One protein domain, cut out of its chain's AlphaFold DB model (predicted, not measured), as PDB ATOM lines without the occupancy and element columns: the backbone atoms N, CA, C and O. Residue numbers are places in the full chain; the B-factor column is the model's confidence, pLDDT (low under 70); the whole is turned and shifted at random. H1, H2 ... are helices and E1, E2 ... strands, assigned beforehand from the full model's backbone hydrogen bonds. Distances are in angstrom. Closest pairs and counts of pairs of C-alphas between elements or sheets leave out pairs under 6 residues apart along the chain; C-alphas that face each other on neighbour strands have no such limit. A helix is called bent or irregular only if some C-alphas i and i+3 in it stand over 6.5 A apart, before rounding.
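Overview. This is residues 37 to 140 of the 186 residues of an uncharacterized protein of Rhizophagus irregularis (strain DAOM 181602 / DAOM 197198 / MUCL 43194) (UniProt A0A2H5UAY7). A strongly twisted sheet of five strands makes the middle of the model, with H3 packed over one face, H2 at the opposite face beside the strands, and H1 beyond, packed on H3. H1 and H2 lie toward the two ends of the longest axis, and the long link of residues 52 to 64 runs from one to the other, pairing briefly with E1 on the way. The printed part has 104 residues, with three named helices and five named strands in the order H1 H2 E1 E2 E3 E4 H3 E5. The sheet's order is E1 E2 E3 E4 E5, antiparallel throughout, and the class is mixed, helices and strands. The whole is compact, with a radius of gyration of the C-alphas of 13.1 A and spans of 38 by 29 by 25 A.

Along the chain. H1, residues 41 to 51, is 15.4 A long and begins with C-alpha 41 at (-11.325, -32.960, -36.110). H2, residues 65 to 75, is 14.7 A long, with C-alpha 65 at (-39.360, -21.368, -39.282). E1 is residues 80 to 86, 17.2 A; E2 is 90 to 95, 16.1 A; E3 is 100 to 104, 13.3 A; E4 is 109 to 114, 15.8 A. H3, residues 117 to 125, measures 12.1 A. E5, residues 132 to 134, measures 6.3 A and ends with C-alpha 134 at (-22.131, -11.778, -43.062).

Arrangement. E1 to E4 form a meander, each strand the antiparallel neighbour of the one before, and each successive pair is a hairpin. N 83 and O 92 join E1 and E2 within hydrogen-bond range at 2.8 A, N 93 and O 101 join E2 and E3 at 2.8 A, and N 102 and O 111 join E3 and E4 at 2.8 A. E5, an edge strand, is antiparallel to E4, with N 112 and O 132 2.8 A apart. H3 is on the sheet at a height of 8.0 A, over E4 and slantwise to the strands, at 37 degrees to E4 on the local plane; the closest C-alphas of E4 and H3 are those of Gly 114 and Ala 120, 4.2 A apart. H2 is on the opposite face, over none of the strands, at a height of 8.8 A on a local plane of just 6 C-alphas; with H3 this gives three layers, helices on both faces of a sheet. H1 and H3 touch, Lys 41 and Arg 118 having the closest C-alphas at 5.4 A, and run the same way at a tilt of 38 degrees, only just steep. H1 only grazes the sheet, with residues 45 to 49. In H1, H2 and H3 every O i to N i+4 pair is within hydrogen-bond range.

Size, cuts and confidence. The two C-alphas farthest apart, those of Glu 38 and Arg 66, are 39.8 A apart. The printed part has no cut. The link from H1 to H2 is long, with 13 residues, and within it residues 55 to 56 pair antiparallel with residues 84 to 85 of E1. The mean pLDDT of the printed part is 93.3, and residue 37 is under 70.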
ATOM      1  N   THR A  37      -1.731 -28.329 -37.656       64.19
ATOM      2  CA  THR A  37      -2.020 -29.385 -38.637       64.19
ATOM      3  C   THR A  37      -2.170 -30.762 -37.984       64.19
ATOM      4  O   THR A  37      -2.886 -31.602 -38.528       64.19
ATOM      5  N   GLU A  38      -1.616 -30.964 -36.785       71.31
ATOM      6  CA  GLU A  38      -1.703 -32.226 -36.041       71.31
ATOM      7  C   GLU A  38      -3.049 -32.448 -35.328       71.31
ATOM      8  O   GLU A  38      -3.378 -33.582 -34.969       71.31
ATOM      9  N   PHE A  39      -3.867 -31.404 -35.137       81.50
ATOM     10  CA  PHE A  39      -5.168 -31.580 -34.492       81.50
ATOM     11  C   PHE A  39      -6.152 -32.281 -35.434       81.50
ATOM     12  O   PHE A  39      -6.541 -31.764 -36.491       81.50
ATOM     13  N   SER A  40      -6.582 -33.474 -35.018       90.00
ATOM     14  CA  SER A  40      -7.711 -34.160 -35.634       90.00
ATOM     15  C   SER A  40      -9.007 -33.391 -35.368       90.00
ATOM     16  O   SER A  40      -9.142 -32.689 -34.363       90.00
ATOM     17  N   LYS A  41      -9.990 -33.559 -36.258       91.81
ATOM     18  CA  LYS A  41     -11.325 -32.960 -36.110       91.81
ATOM     19  C   LYS A  41     -11.945 -33.295 -34.747       91.81
ATOM     20  O   LYS A  41     -12.436 -32.403 -34.069       91.81
ATOM     21  N   ASP A  42     -11.833 -34.549 -34.312       93.56
ATOM     22  CA  ASP A  42     -12.379 -35.010 -33.030       93.56
ATOM     23  C   ASP A  42     -11.705 -34.333 -31.831       93.56
ATOM     24  O   ASP A  42     -12.365 -34.019 -30.841       93.56
ATOM     25  N   HIS A  43     -10.397 -34.065 -31.916       93.88
ATOM     26  CA  HIS A  43      -9.688 -33.328 -30.874       93.88
ATOM     27  C   HIS A  43     -10.233 -31.898 -30.764       93.88
ATOM     28  O   HIS A  43     -10.535 -31.438 -29.666       93.88
ATOM     29  N   LEU A  44     -10.410 -31.217 -31.897       95.12
ATOM     30  CA  LEU A  44     -10.943 -29.854 -31.939       95.12
ATOM     31  C   LEU A  44     -12.378 -29.780 -31.399       95.12
ATOM     32  O   LEU A  44     -12.685 -28.906 -30.590       95.12
ATOM     33  N   VAL A  45     -13.238 -30.730 -31.781       95.62
ATOM     34  CA  VAL A  45     -14.599 -30.837 -31.234       95.62
ATOM     35  C   VAL A  45     -14.554 -31.063 -29.722       95.62
ATOM     36  O   VAL A  45     -15.296 -30.416 -28.989       95.62
ATOM     37  N   ASN A  46     -13.662 -31.923 -29.226       95.56
ATOM     38  CA  ASN A  46     -13.521 -32.156 -27.789       95.56
ATOM     39  C   ASN A  46     -13.089 -30.900 -27.021       95.56
ATOM     40  O   ASN A  46     -13.593 -30.683 -25.920       95.56
ATOM     41  N   ILE A  47     -12.203 -30.069 -27.584       94.94
ATOM     42  CA  ILE A  47     -11.841 -28.768 -26.992       94.94
ATOM     43  C   ILE A  47     -13.087 -27.886 -26.885       94.94
ATOM     44  O   ILE A  47     -13.392 -27.391 -25.804       94.94
ATOM     45  N   LEU A  48     -13.861 -27.750 -27.963       94.44
ATOM     46  CA  LEU A  48     -15.104 -26.969 -27.956       94.44
ATOM     47  C   LEU A  48     -16.121 -27.476 -26.932       94.44
ATOM     48  O   LEU A  48     -16.719 -26.684 -26.206       94.44
ATOM     49  N   LYS A  49     -16.289 -28.795 -26.820       95.12
ATOM     50  CA  LYS A  49     -17.225 -29.378 -25.853       95.12
ATOM     51  C   LYS A  49     -16.790 -29.177 -24.407       95.12
ATOM     52  O   LYS A  49     -17.624 -28.953 -23.537       95.12
ATOM     53  N   LYS A  50     -15.490 -29.287 -24.139       95.12
ATOM     54  CA  LYS A  50     -14.943 -29.260 -22.780       95.12
ATOM     55  C   LYS A  50     -14.691 -27.844 -22.271       95.12
ATOM     56  O   LYS A  50     -15.017 -27.553 -21.125       95.12
ATOM     57  N   ASP A  51     -14.096 -26.999 -23.105       93.88
ATOM     58  CA  ASP A  51     -13.581 -25.692 -22.693       93.88
ATOM     59  C   ASP A  51     -14.575 -24.561 -23.013       93.88
ATOM     60  O   ASP A  51     -14.547 -23.519 -22.362       93.88
ATOM     61  N   TYR A  52     -15.486 -24.785 -23.970       92.44
ATOM     62  CA  TYR A  52     -16.507 -23.819 -24.395       92.44
ATOM     63  C   TYR A  52     -17.945 -24.323 -24.193       92.44
ATOM     64  O   TYR A  52     -18.888 -23.647 -24.594       92.44
ATOM     65  N   SER A  53     -18.123 -25.494 -23.573       93.56
ATOM     66  CA  SER A  53     -19.434 -26.077 -23.247       93.56
ATOM     67  C   SER A  53     -20.368 -26.271 -24.447       93.56
ATOM     68  O   SER A  53     -21.584 -26.262 -24.288       93.56
ATOM     69  N   PHE A  54     -19.828 -26.454 -25.655       96.06
ATOM     70  CA  PHE A  54     -20.658 -26.839 -26.796       96.06
ATOM     71  C   PHE A  54     -21.096 -28.300 -26.681       96.06
ATOM     72  O   PHE A  54     -20.414 -29.138 -26.085       96.06
ATOM     73  N   HIS A  55     -22.219 -28.639 -27.298       94.75
ATOM     74  CA  HIS A  55     -22.749 -29.998 -27.342       94.75
ATOM     75  C   HIS A  55     -23.197 -30.347 -28.761       94.75
ATOM     76  O   HIS A  55     -23.383 -29.456 -29.585       94.75
ATOM     77  N   ASP A  56     -23.329 -31.643 -29.057       95.94
ATOM     78  CA  ASP A  56     -23.925 -32.069 -30.327       95.94
ATOM     79  C   ASP A  56     -25.385 -31.626 -30.361       95.94
ATOM     80  O   ASP A  56     -26.147 -31.935 -29.441       95.94
ATOM     81  N   GLU A  57     -25.776 -30.935 -31.429       95.06
ATOM     82  CA  GLU A  57     -27.175 -30.593 -31.625       95.06
ATOM     83  C   GLU A  57     -27.883 -31.763 -32.305       95.06
ATOM     84  O   GLU A  57     -27.599 -32.121 -33.446       95.06
ATOM     85  N   THR A  58     -28.791 -32.400 -31.572       90.81
ATOM     86  CA  THR A  58     -29.527 -33.583 -32.048       90.81
ATOM     87  C   THR A  58     -30.974 -33.257 -32.394       90.81
ATOM     88  O   THR A  58     -31.646 -34.035 -33.076       90.81
ATOM     89  N   ASN A  59     -31.468 -32.098 -31.954       90.69
ATOM     90  CA  ASN A  59     -32.792 -31.618 -32.274       90.69
ATOM     91  C   ASN A  59     -32.773 -30.878 -33.613       90.69
ATOM     92  O   ASN A  59     -32.536 -29.675 -33.700       90.69
ATOM     93  N   ILE A  60     -33.140 -31.604 -34.666       82.31
ATOM     94  CA  ILE A  60     -33.276 -31.058 -36.022       82.31
ATOM     95  C   ILE A  60     -34.279 -29.892 -36.128       82.31
ATOM     96  O   ILE A  60     -34.225 -29.132 -37.086       82.31
ATOM     97  N   ASN A  61     -35.180 -29.734 -35.150       88.81
ATOM     98  CA  ASN A  61     -36.209 -28.692 -35.117       88.81
ATOM     99  C   ASN A  61     -35.896 -27.580 -34.097       88.81
ATOM    100  O   ASN A  61     -36.801 -26.860 -33.678       88.81
ATOM    101  N   VAL A  62     -34.644 -27.452 -33.643       94.00
ATOM    102  CA  VAL A  62     -34.235 -26.406 -32.678       94.00
ATOM    103  C   VAL A  62     -34.301 -24.987 -33.265       94.00
ATOM    104  O   VAL A  62     -34.382 -23.995 -32.534       94.00
ATOM    105  N   LEU A  63     -34.283 -24.885 -34.594       94.56
ATOM    106  CA  LEU A  63     -34.429 -23.639 -35.334       94.56
ATOM    107  C   LEU A  63     -35.897 -23.429 -35.699       94.56
ATOM    108  O   LEU A  63     -36.558 -24.315 -36.237       94.56
ATOM    109  N   SER A  64     -36.403 -22.230 -35.437       94.12
ATOM    110  CA  SER A  64     -37.756 -21.847 -35.827       94.12
ATOM    111  C   SER A  64     -37.864 -21.585 -37.332       94.12
ATOM    112  O   SER A  64     -36.914 -21.127 -37.971       94.12
ATOM    113  N   ASP A  65     -39.070 -21.731 -37.886       94.56
ATOM    114  CA  ASP A  65     -39.360 -21.368 -39.282       94.56
ATOM    115  C   ASP A  65     -38.948 -19.925 -39.608       94.56
ATOM    116  O   ASP A  65     -38.532 -19.623 -40.725       94.56
ATOM    117  N   ARG A  66     -39.047 -19.014 -38.630       94.38
ATOM    118  CA  ARG A  66     -38.636 -17.614 -38.786       94.38
ATOM    119  C   ARG A  66     -37.126 -17.484 -38.972       94.38
ATOM    120  O   ARG A  66     -36.703 -16.689 -39.808       94.38
ATOM    121  N   GLU A  67     -36.336 -18.231 -38.207       95.25
ATOM    122  CA  GLU A  67     -34.873 -18.242 -38.320       95.25
ATOM    123  C   GLU A  67     -34.447 -18.838 -39.660       95.25
ATOM    124  O   GLU A  67     -33.726 -18.187 -40.410       95.25
ATOM    125  N   ILE A  68     -35.006 -19.991 -40.033       94.38
ATOM    126  CA  ILE A  68     -34.752 -20.637 -41.329       94.38
ATOM    127  C   ILE A  68     -35.101 -19.691 -42.491       94.38
ATOM    128  O   ILE A  68     -34.341 -19.544 -43.451       94.38
ATOM    129  N   ASN A  69     -36.230 -18.980 -42.396       94.88
ATOM    130  CA  ASN A  69     -36.624 -17.981 -43.388       94.88
ATOM    131  C   ASN A  69     -35.634 -16.810 -43.451       94.88
ATOM    132  O   ASN A  69     -35.328 -16.334 -44.545       94.88
ATOM    133  N   LYS A  70     -35.116 -16.362 -42.298       93.94
ATOM    134  CA  LYS A  70     -34.083 -15.321 -42.235       93.94
ATOM    135  C   LYS A  70     -32.816 -15.790 -42.949       93.94
ATOM    136  O   LYS A  70     -32.309 -15.055 -43.788       93.94
ATOM    137  N   PHE A  71     -32.351 -17.008 -42.681       95.38
ATOM    138  CA  PHE A  71     -31.155 -17.573 -43.315       95.38
ATOM    139  C   PHE A  71     -31.271 -17.536 -44.838       95.38
ATOM    140  O   PHE A  71     -30.418 -16.959 -45.512       95.38
ATOM    141  N   SER A  72     -32.403 -18.006 -45.361       94.06
ATOM    142  CA  SER A  72     -32.653 -18.025 -46.800       94.06
ATOM    143  C   SER A  72     -32.791 -16.626 -47.405       94.06
ATOM    144  O   SER A  72     -32.139 -16.320 -48.400       94.06
ATOM    145  N   LYS A  73     -33.631 -15.755 -46.830       93.69
ATOM    146  CA  LYS A  73     -33.965 -14.465 -47.457       93.69
ATOM    147  C   LYS A  73     -32.938 -13.370 -47.228       93.69
ATOM    148  O   LYS A  73     -32.800 -12.501 -48.079       93.69
ATOM    149  N   VAL A  74     -32.299 -13.372 -46.064       93.25
ATOM    150  CA  VAL A  74     -31.372 -12.314 -45.647       93.25
ATOM    151  C   VAL A  74     -29.936 -12.716 -45.919       93.25
ATOM    152  O   VAL A  74     -29.144 -11.879 -46.315       93.25
ATOM    153  N   TYR A  75     -29.581 -13.985 -45.743       92.69
ATOM    154  CA  TYR A  75     -28.191 -14.413 -45.912       92.69
ATOM    155  C   TYR A  75     -27.969 -15.242 -47.179       92.69
ATOM    156  O   TYR A  75     -26.827 -15.511 -47.533       92.69
ATOM    157  N   GLY A  76     -29.036 -15.632 -47.886       91.88
ATOM    158  CA  GLY A  76     -28.933 -16.520 -49.046       91.88
ATOM    159  C   GLY A  76     -28.483 -17.937 -48.677       91.88
ATOM    160  O   GLY A  76     -28.036 -18.675 -49.548       91.88
ATOM    161  N   ILE A  77     -28.587 -18.305 -47.398       93.12
ATOM    162  CA  ILE A  77     -28.151 -19.590 -46.853       93.12
ATOM    163  C   ILE A  77     -29.367 -20.511 -46.779       93.12
ATOM    164  O   ILE A  77     -30.362 -20.197 -46.122       93.12
ATOM    165  N   THR A  78     -29.302 -21.646 -47.467       93.19
ATOM    166  CA  THR A  78     -30.386 -22.633 -47.534       93.19
ATOM    167  C   THR A  78     -29.881 -24.015 -47.162       93.19
ATOM    168  O   THR A  78     -28.682 -24.268 -47.200       93.19
ATOM    169  N   ASP A  79     -30.815 -24.907 -46.829       92.31
ATOM    170  CA  ASP A  79     -30.535 -26.322 -46.562       92.31
ATOM    171  C   ASP A  79     -29.433 -26.540 -45.517       92.31
ATOM    172  O   ASP A  79     -28.529 -27.353 -45.701       92.31
ATOM    173  N   VAL A  80     -29.511 -25.772 -44.430       93.38
ATOM    174  CA  VAL A  80     -28.617 -25.904 -43.283       93.38
ATOM    175  C   VAL A  80     -29.251 -26.736 -42.185       93.38
ATOM    176  O   VAL A  80     -30.443 -26.597 -41.896       93.38
ATOM    177  N   HIS A  81     -28.434 -27.540 -41.515       94.38
ATOM    178  CA  HIS A  81     -28.803 -28.238 -40.288       94.38
ATOM    179  C   HIS A  81     -27.839 -27.872 -39.158       94.38
ATOM    180  O   HIS A  81     -26.643 -27.679 -39.389       94.38
ATOM    181  N   PRO A  82     -28.334 -27.756 -37.919       96.19
ATOM    182  CA  PRO A  82     -27.470 -27.529 -36.778       96.19
ATOM    183  C   PRO A  82     -26.691 -28.806 -36.434       96.19
ATOM    184  O   PRO A  82     -27.245 -29.904 -36.457       96.19
ATOM    185  N   ILE A  83     -25.408 -28.648 -36.115       96.69
ATOM    186  CA  ILE A  83     -24.492 -29.741 -35.750       96.69
ATOM    187  C   ILE A  83     -23.953 -29.607 -34.322       96.69
ATOM    188  O   ILE A  83     -23.720 -30.612 -33.654       96.69
ATOM    189  N   LEU A  84     -23.770 -28.377 -33.833       96.56
ATOM    190  CA  LEU A  84     -23.348 -28.087 -32.463       96.56
ATOM    191  C   LEU A  84     -24.152 -26.912 -31.919       96.56
ATOM    192  O   LEU A  84     -24.498 -25.999 -32.673       96.56
ATOM    193  N   SER A  85     -24.382 -26.894 -30.611       96.62
ATOM    194  CA  SER A  85     -25.050 -25.786 -29.933       96.62
ATOM    195  C   SER A  85     -24.415 -25.449 -28.583       96.62
ATOM    196  O   SER A  85     -23.746 -26.278 -27.963       96.62
ATOM    197  N   TYR A  86     -24.606 -24.201 -28.157       94.75
ATOM    198  CA  TYR A  86     -24.293 -23.698 -26.820       94.75
ATOM    199  C   TYR A  86     -25.540 -23.018 -26.242       94.75
ATOM    200  O   TYR A  86     -25.968 -21.984 -26.767       94.75
ATOM    201  N   ASP A  87     -26.119 -23.625 -25.198       86.94
ATOM    202  CA  ASP A  87     -27.260 -23.130 -24.405       86.94
ATOM    203  C   ASP A  87     -28.407 -22.501 -25.229       86.94
ATOM    204  O   ASP A  87     -28.981 -21.489 -24.843       86.94
ATOM    205  N   ASP A  88     -28.742 -23.068 -26.393       88.38
ATOM    206  CA  ASP A  88     -29.742 -22.538 -27.340       88.38
ATOM    207  C   ASP A  88     -29.479 -21.111 -27.876       88.38
ATOM    208  O   ASP A  88     -30.344 -20.509 -28.527       88.38
ATOM    209  N   PHE A  89     -28.294 -20.548 -27.638       92.38
ATOM    210  CA  PHE A  89     -27.930 -19.197 -28.070       92.38
ATOM    211  C   PHE A  89     -27.060 -19.192 -29.315       92.38
ATOM    212  O   PHE A  89     -27.230 -18.317 -30.166       92.38
ATOM    213  N   VAL A  90     -26.133 -20.142 -29.421       96.44
ATOM    214  CA  VAL A  90     -25.195 -20.221 -30.541       96.44
ATOM    215  C   VAL A  90     -25.301 -21.582 -31.194       96.44
ATOM    216  O   VAL A  90     -25.218 -22.599 -30.510       96.44
ATOM    217  N   PHE A  91     -25.445 -21.596 -32.516       97.44
ATOM    218  CA  PHE A  91     -25.555 -22.814 -33.309       97.44
ATOM    219  C   PHE A  91     -24.493 -22.841 -34.394       97.44
ATOM    220  O   PHE A  91     -24.332 -21.878 -35.139       97.44
ATOM    221  N   TRP A  92     -23.804 -23.966 -34.511       97.81
ATOM    222  CA  TRP A  92     -22.997 -24.281 -35.679       97.81
ATOM    223  C   TRP A  92     -23.910 -24.964 -36.681       97.81
ATOM    224  O   TRP A  92     -24.526 -25.980 -36.364       97.81
ATOM    225  N   LEU A  93     -24.012 -24.382 -37.864       97.38
ATOM    226  CA  LEU A  93     -24.870 -24.816 -38.948       97.38
ATOM    227  C   LEU A  93     -23.987 -25.315 -40.085       97.38
ATOM    228  O   LEU A  93     -23.065 -24.611 -40.491       97.38
ATOM    229  N   GLU A  94     -24.275 -26.498 -40.598       97.44
ATOM    230  CA  GLU A  94     -23.608 -27.060 -41.769       97.44
ATOM    231  C   GLU A  94     -24.592 -27.064 -42.938       97.44
ATOM    232  O   GLU A  94     -25.747 -27.456 -42.772       97.44
ATOM    233  N   ASP A  95     -24.156 -26.587 -44.105       95.62
ATOM    234  CA  ASP A  95     -24.942 -26.674 -45.338       95.62
ATOM    235  C   ASP A  95     -24.666 -27.981 -46.102       95.62
ATOM    236  O   ASP A  95     -23.749 -28.748 -45.799       95.62
ATOM    237  N   ASN A  96     -25.431 -28.222 -47.167       94.88
ATOM    238  CA  ASN A  96     -25.240 -29.387 -48.038       94.88
ATOM    239  C   ASN A  96     -23.862 -29.461 -48.731       94.88
ATOM    240  O   ASN A  96     -23.507 -30.516 -49.261       94.88
ATOM    241  N   ASN A  97     -23.099 -28.366 -48.774       95.31
ATOM    242  CA  ASN A  97     -21.748 -28.321 -49.331       95.31
ATOM    243  C   ASN A  97     -20.664 -28.539 -48.259       95.31
ATOM    244  O   ASN A  97     -19.484 -28.584 -48.607       95.31
ATOM    245  N   GLY A  98     -21.046 -28.686 -46.986       95.69
ATOM    246  CA  GLY A  98     -20.141 -28.797 -45.843       95.69
ATOM    247  C   GLY A  98     -19.647 -27.454 -45.300       95.69
ATOM    248  O   GLY A  98     -18.824 -27.441 -44.385       95.69
ATOM    249  N   ILE A  99     -20.131 -26.325 -45.831       97.44
ATOM    250  CA  ILE A  99     -19.784 -24.989 -45.343       97.44
ATOM    251  C   ILE A  99     -20.400 -24.800 -43.964       97.44
ATOM    252  O   ILE A  99     -21.563 -25.135 -43.729       97.44
ATOM    253  N   ILE A 100     -19.614 -24.223 -43.062       98.31
ATOM    254  CA  ILE A 100     -20.007 -24.022 -41.678       98.31
ATOM    255  C   ILE A 100     -20.276 -22.556 -41.400       98.31
ATOM    256  O   ILE A 100     -19.432 -21.684 -41.627       98.31
ATOM    257  N   TYR A 101     -21.433 -22.317 -40.806       98.12
ATOM    258  CA  TYR A 101     -21.876 -21.026 -40.315       98.12
ATOM    259  C   TYR A 101     -22.073 -21.085 -38.803       98.12
ATOM    260  O   TYR A 101     -22.486 -22.106 -38.261       98.12
ATOM    261  N   ILE A 102     -21.804 -19.985 -38.111       97.69
ATOM    262  CA  ILE A 102     -22.061 -19.836 -36.679       97.69
ATOM    263  C   ILE A 102     -23.166 -18.794 -36.534       97.69
ATOM    264  O   ILE A 102     -22.978 -17.626 -36.876       97.69
ATOM    265  N   TRP A 103     -24.335 -19.233 -36.076       97.50
ATOM    266  CA  TRP A 103     -25.503 -18.399 -35.827       97.50
ATOM    267  C   TRP A 103     -25.560 -17.999 -34.358       97.50
ATOM    268  O   TRP A 103     -25.637 -18.873 -33.496       97.50
ATOM    269  N   SER A 104     -25.580 -16.696 -34.079       95.69
ATOM    270  CA  SER A 104     -25.897 -16.160 -32.756       95.69
ATOM    271  C   SER A 104     -27.345 -15.691 -32.735       95.69
ATOM    272  O   SER A 104     -27.715 -14.711 -33.382       95.69
ATOM    273  N   ARG A 105     -28.182 -16.370 -31.953       94.56
ATOM    274  CA  ARG A 105     -29.585 -15.994 -31.750       94.56
ATOM    275  C   ARG A 105     -29.714 -14.673 -30.991       94.56
ATOM    276  O   ARG A 105     -30.645 -13.914 -31.250       94.56
ATOM    277  N   MET A 106     -28.787 -14.394 -30.072       91.00
ATOM    278  CA  MET A 106     -28.788 -13.168 -29.268       91.00
ATOM    279  C   MET A 106     -28.446 -11.939 -30.111       91.00
ATOM    280  O   MET A 106     -29.140 -10.929 -30.045       91.00
ATOM    281  N   GLU A 107     -27.401 -12.043 -30.926       89.69
ATOM    282  CA  GLU A 107     -26.972 -10.957 -31.812       89.69
ATOM    283  C   GLU A 107     -27.746 -10.937 -33.129       89.69
ATOM    284  O   GLU A 107     -27.668  -9.969 -33.883       89.69
ATOM    285  N   ASN A 108     -28.518 -11.992 -33.402       91.81
ATOM    286  CA  ASN A 108     -29.268 -12.162 -34.638       91.81
ATOM    287  C   ASN A 108     -28.333 -12.064 -35.869       91.81
ATOM    288  O   ASN A 108     -28.731 -11.540 -36.914       91.81
ATOM    289  N   SER A 109     -27.102 -12.577 -35.731       92.81
ATOM    290  CA  SER A 109     -25.964 -12.458 -36.654       92.81
ATOM    291  C   SER A 109     -25.435 -13.828 -37.104       92.81
ATOM    292  O   SER A 109     -25.434 -14.790 -36.333       92.81
ATOM    293  N   ILE A 110     -24.957 -13.918 -38.353       96.38
ATOM    294  CA  ILE A 110     -24.256 -15.102 -38.879       96.38
ATOM    295  C   ILE A 110     -22.792 -14.768 -39.148       96.38
ATOM    296  O   ILE A 110     -22.471 -13.750 -39.763       96.38
ATOM    297  N   ILE A 111     -21.920 -15.691 -38.755       97.31
ATOM    298  CA  ILE A 111     -20.503 -15.712 -39.100       97.31
ATOM    299  C   ILE A 111     -20.240 -16.905 -40.024       97.31
ATOM    300  O   ILE A 111     -20.682 -18.018 -39.753       97.31
ATOM    301  N   LEU A 112     -19.494 -16.693 -41.105       97.50
ATOM    302  CA  LEU A 112     -18.887 -17.766 -41.884       97.50
ATOM    303  C   LEU A 112     -17.686 -18.320 -41.106       97.50
ATOM    304  O   LEU A 112     -16.696 -17.613 -40.896       97.50
ATOM    305  N   GLY A 113     -17.794 -19.576 -40.675       96.75
ATOM    306  CA  GLY A 113     -16.763 -20.276 -39.914       96.75
ATOM    307  C   GLY A 113     -15.658 -20.843 -40.803       96.75
ATOM    308  O   GLY A 113     -14.476 -20.662 -40.514       96.75
ATOM    309  N   GLY A 114     -16.032 -21.511 -41.896       96.56
ATOM    310  CA  GLY A 114     -15.096 -22.151 -42.826       96.56
ATOM    311  C   GLY A 114     -15.811 -22.997 -43.879       96.56
ATOM    312  O   GLY A 114     -17.027 -23.174 -43.814       96.56
ATOM    313  N   HIS A 115     -15.063 -23.525 -44.846       96.38
ATOM    314  CA  HIS A 115     -15.596 -24.365 -45.925       96.38
ATOM    315  C   HIS A 115     -15.764 -25.836 -45.534       96.38
ATOM    316  O   HIS A 115     -16.362 -26.600 -46.287       96.38
ATOM    317  N   ASP A 116     -15.247 -26.227 -44.370       96.62
ATOM    318  CA  ASP A 116     -15.552 -27.491 -43.714       96.62
ATOM    319  C   ASP A 116     -15.494 -27.348 -42.183       96.62
ATOM    320  O   ASP A 116     -14.973 -26.365 -41.641       96.62
ATOM    321  N   LEU A 117     -16.008 -28.355 -41.467       96.31
ATOM    322  CA  LEU A 117     -15.995 -28.378 -40.003       96.31
ATOM    323  C   LEU A 117     -14.598 -28.228 -39.406       96.31
ATOM    324  O   LEU A 117     -14.434 -27.507 -38.431       96.31
ATOM    325  N   ARG A 118     -13.567 -28.857 -39.971       94.94
ATOM    326  CA  ARG A 118     -12.218 -28.736 -39.411       94.94
ATOM    327  C   ARG A 118     -11.709 -27.301 -39.540       94.94
ATOM    328  O   ARG A 118     -11.179 -26.773 -38.567       94.94
ATOM    329  N   GLU A 119     -11.856 -26.689 -40.709       95.44
ATOM    330  CA  GLU A 119     -11.458 -25.300 -40.942       95.44
ATOM    331  C   GLU A 119     -12.207 -24.345 -40.006       95.44
ATOM    332  O   GLU A 119     -11.581 -23.511 -39.354       95.44
ATOM    333  N   ALA A 120     -13.520 -24.518 -39.856       97.31
ATOM    334  CA  ALA A 120     -14.324 -23.676 -38.982       97.31
ATOM    335  C   ALA A 120     -13.912 -23.774 -37.507       97.31
ATOM    336  O   ALA A 120     -13.783 -22.754 -36.830       97.31
ATOM    337  N   LEU A 121     -13.633 -24.988 -37.019       96.31
ATOM    338  CA  LEU A 121     -13.121 -25.211 -35.664       96.31
ATOM    339  C   LEU A 121     -11.768 -24.518 -35.460       96.31
ATOM    340  O   LEU A 121     -11.547 -23.869 -34.440       96.31
ATOM    341  N   MET A 122     -10.871 -24.629 -36.440       94.75
ATOM    342  CA  MET A 122      -9.553 -23.996 -36.401       94.75
ATOM    343  C   MET A 122      -9.642 -22.470 -36.381       94.75
ATOM    344  O   MET A 122      -8.951 -21.820 -35.594       94.75
ATOM    345  N   ASN A 123     -10.509 -21.902 -37.217       95.12
ATOM    346  CA  ASN A 123     -10.741 -20.464 -37.261       95.12
ATOM    347  C   ASN A 123     -11.336 -19.961 -35.943       95.12
ATOM    348  O   ASN A 123     -10.857 -18.975 -35.394       95.12
ATOM    349  N   PHE A 124     -12.305 -20.671 -35.373       94.81
ATOM    350  CA  PHE A 124     -12.900 -20.286 -34.095       94.81
ATOM    351  C   PHE A 124     -11.913 -20.352 -32.919       94.81
ATOM    352  O   PHE A 124     -11.828 -19.419 -32.116       94.81
ATOM    353  N   LEU A 125     -11.151 -21.445 -32.820       93.31
ATOM    354  CA  LEU A 125     -10.265 -21.704 -31.684       93.31
ATOM    355  C   LEU A 125      -8.944 -20.928 -31.751       93.31
ATOM    356  O   LEU A 125      -8.416 -20.540 -30.708       93.31
ATOM    357  N   PHE A 126      -8.388 -20.717 -32.948       91.25
ATOM    358  CA  PHE A 126      -7.001 -20.255 -33.096       91.25
ATOM    359  C   PHE A 126      -6.809 -19.108 -34.094       91.25
ATOM    360  O   PHE A 126      -5.892 -18.303 -33.914       91.25
ATOM    361  N   TYR A 127      -7.651 -19.016 -35.126       91.19
ATOM    362  CA  TYR A 127      -7.500 -18.044 -36.216       91.19
ATOM    363  C   TYR A 127      -8.756 -17.198 -36.408       91.19
ATOM    364  O   TYR A 127      -9.360 -17.183 -37.483       91.19
ATOM    365  N   GLN A 128      -9.161 -16.488 -35.355       90.50
ATOM    366  CA  GLN A 128     -10.385 -15.681 -35.375       90.50
ATOM    367  C   GLN A 128     -10.340 -14.588 -36.452       90.50
ATOM    368  O   GLN A 128     -11.381 -14.192 -36.967       90.50
ATOM    369  N   GLU A 129      -9.143 -14.177 -36.888       89.38
ATOM    370  CA  GLU A 129      -8.957 -13.272 -38.025       89.38
ATOM    371  C   GLU A 129      -9.461 -13.823 -39.370       89.38
ATOM    372  O   GLU A 129      -9.581 -13.062 -40.330       89.38
ATOM    373  N   ASN A 130      -9.740 -15.125 -39.476       92.75
ATOM    374  CA  ASN A 130     -10.290 -15.760 -40.677       92.75
ATOM    375  C   ASN A 130     -11.818 -15.818 -40.665       92.75
ATOM    376  O   ASN A 130     -12.427 -16.009 -41.717       92.75
ATOM    377  N   LEU A 131     -12.443 -15.611 -39.507       95.00
ATOM    378  CA  LEU A 131     -13.893 -15.552 -39.400       95.00
ATOM    379  C   LEU A 131     -14.421 -14.304 -40.110       95.00
ATOM    380  O   LEU A 131     -13.786 -13.240 -40.121       95.00
ATOM    381  N   ARG A 132     -15.586 -14.436 -40.741       95.81
ATOM    382  CA  ARG A 132     -16.230 -13.334 -41.460       95.81
ATOM    383  C   ARG A 132     -17.677 -13.202 -41.026       95.81
ATOM    384  O   ARG A 132     -18.454 -14.130 -41.212       95.81
ATOM    385  N   TYR A 133     -18.045 -12.045 -40.497       93.62
ATOM    386  CA  TYR A 133     -19.440 -11.668 -40.332       93.62
ATOM    387  C   TYR A 133     -20.100 -11.510 -41.707       93.62
ATOM    388  O   TYR A 133     -19.481 -10.987 -42.638       93.62
ATOM    389  N   ILE A 134     -21.340 -11.976 -41.848       93.38
ATOM    390  CA  ILE A 134     -22.131 -11.778 -43.062       93.38
ATOM    391  C   ILE A 134     -23.041 -10.576 -42.843       93.38
ATOM    392  O   ILE A 134     -24.001 -10.648 -42.076       93.38
ATOM    393  N   ASP A 135     -22.752  -9.481 -43.540       91.00
ATOM    394  CA  ASP A 135     -23.562  -8.270 -43.458       91.00
ATOM    395  C   ASP A 135     -24.959  -8.500 -44.047       91.00
ATOM    396  O   ASP A 135     -25.111  -8.920 -45.196       91.00
ATOM    397  N   GLU A 136     -25.993  -8.226 -43.255       88.62
ATOM    398  CA  GLU A 136     -27.378  -8.553 -43.608       88.62
ATOM    399  C   GLU A 136     -27.962  -7.686 -44.738       88.62
ATOM    400  O   GLU A 136     -28.941  -8.086 -45.369       88.62
ATOM    401  N   TYR A 137     -27.366  -6.521 -45.021       85.81
ATOM    402  CA  TYR A 137     -27.856  -5.574 -46.031       85.81
ATOM    403  C   TYR A 137     -27.102  -5.675 -47.354       85.81
ATOM    404  O   TYR A 137     -27.667  -5.485 -48.430       85.81
ATOM    405  N   THR A 138     -25.800  -5.919 -47.273       89.38
ATOM    406  CA  THR A 138     -24.876  -5.914 -48.407       89.38
ATOM    407  C   THR A 138     -24.447  -7.318 -48.811       89.38
ATOM    408  O   THR A 138     -23.870  -7.476 -49.887       89.38
ATOM    409  N   HIS A 139     -24.711  -8.321 -47.967       86.56
ATOM    410  CA  HIS A 139     -24.264  -9.709 -48.112       86.56
ATOM    411  C   HIS A 139     -22.740  -9.853 -48.224       86.56
ATOM    412  O   HIS A 139     -22.233 -10.851 -48.739       86.56
ATOM    413  N   LYS A 140     -21.991  -8.842 -47.775       91.19
ATOM    414  CA  LYS A 140     -20.531  -8.861 -47.796       91.19
ATOM    415  C   LYS A 140     -19.989  -9.622 -46.597       91.19
ATOM    416  O   LYS A 140     -20.543  -9.570 -45.504       91.19
TER     417      LYS A 140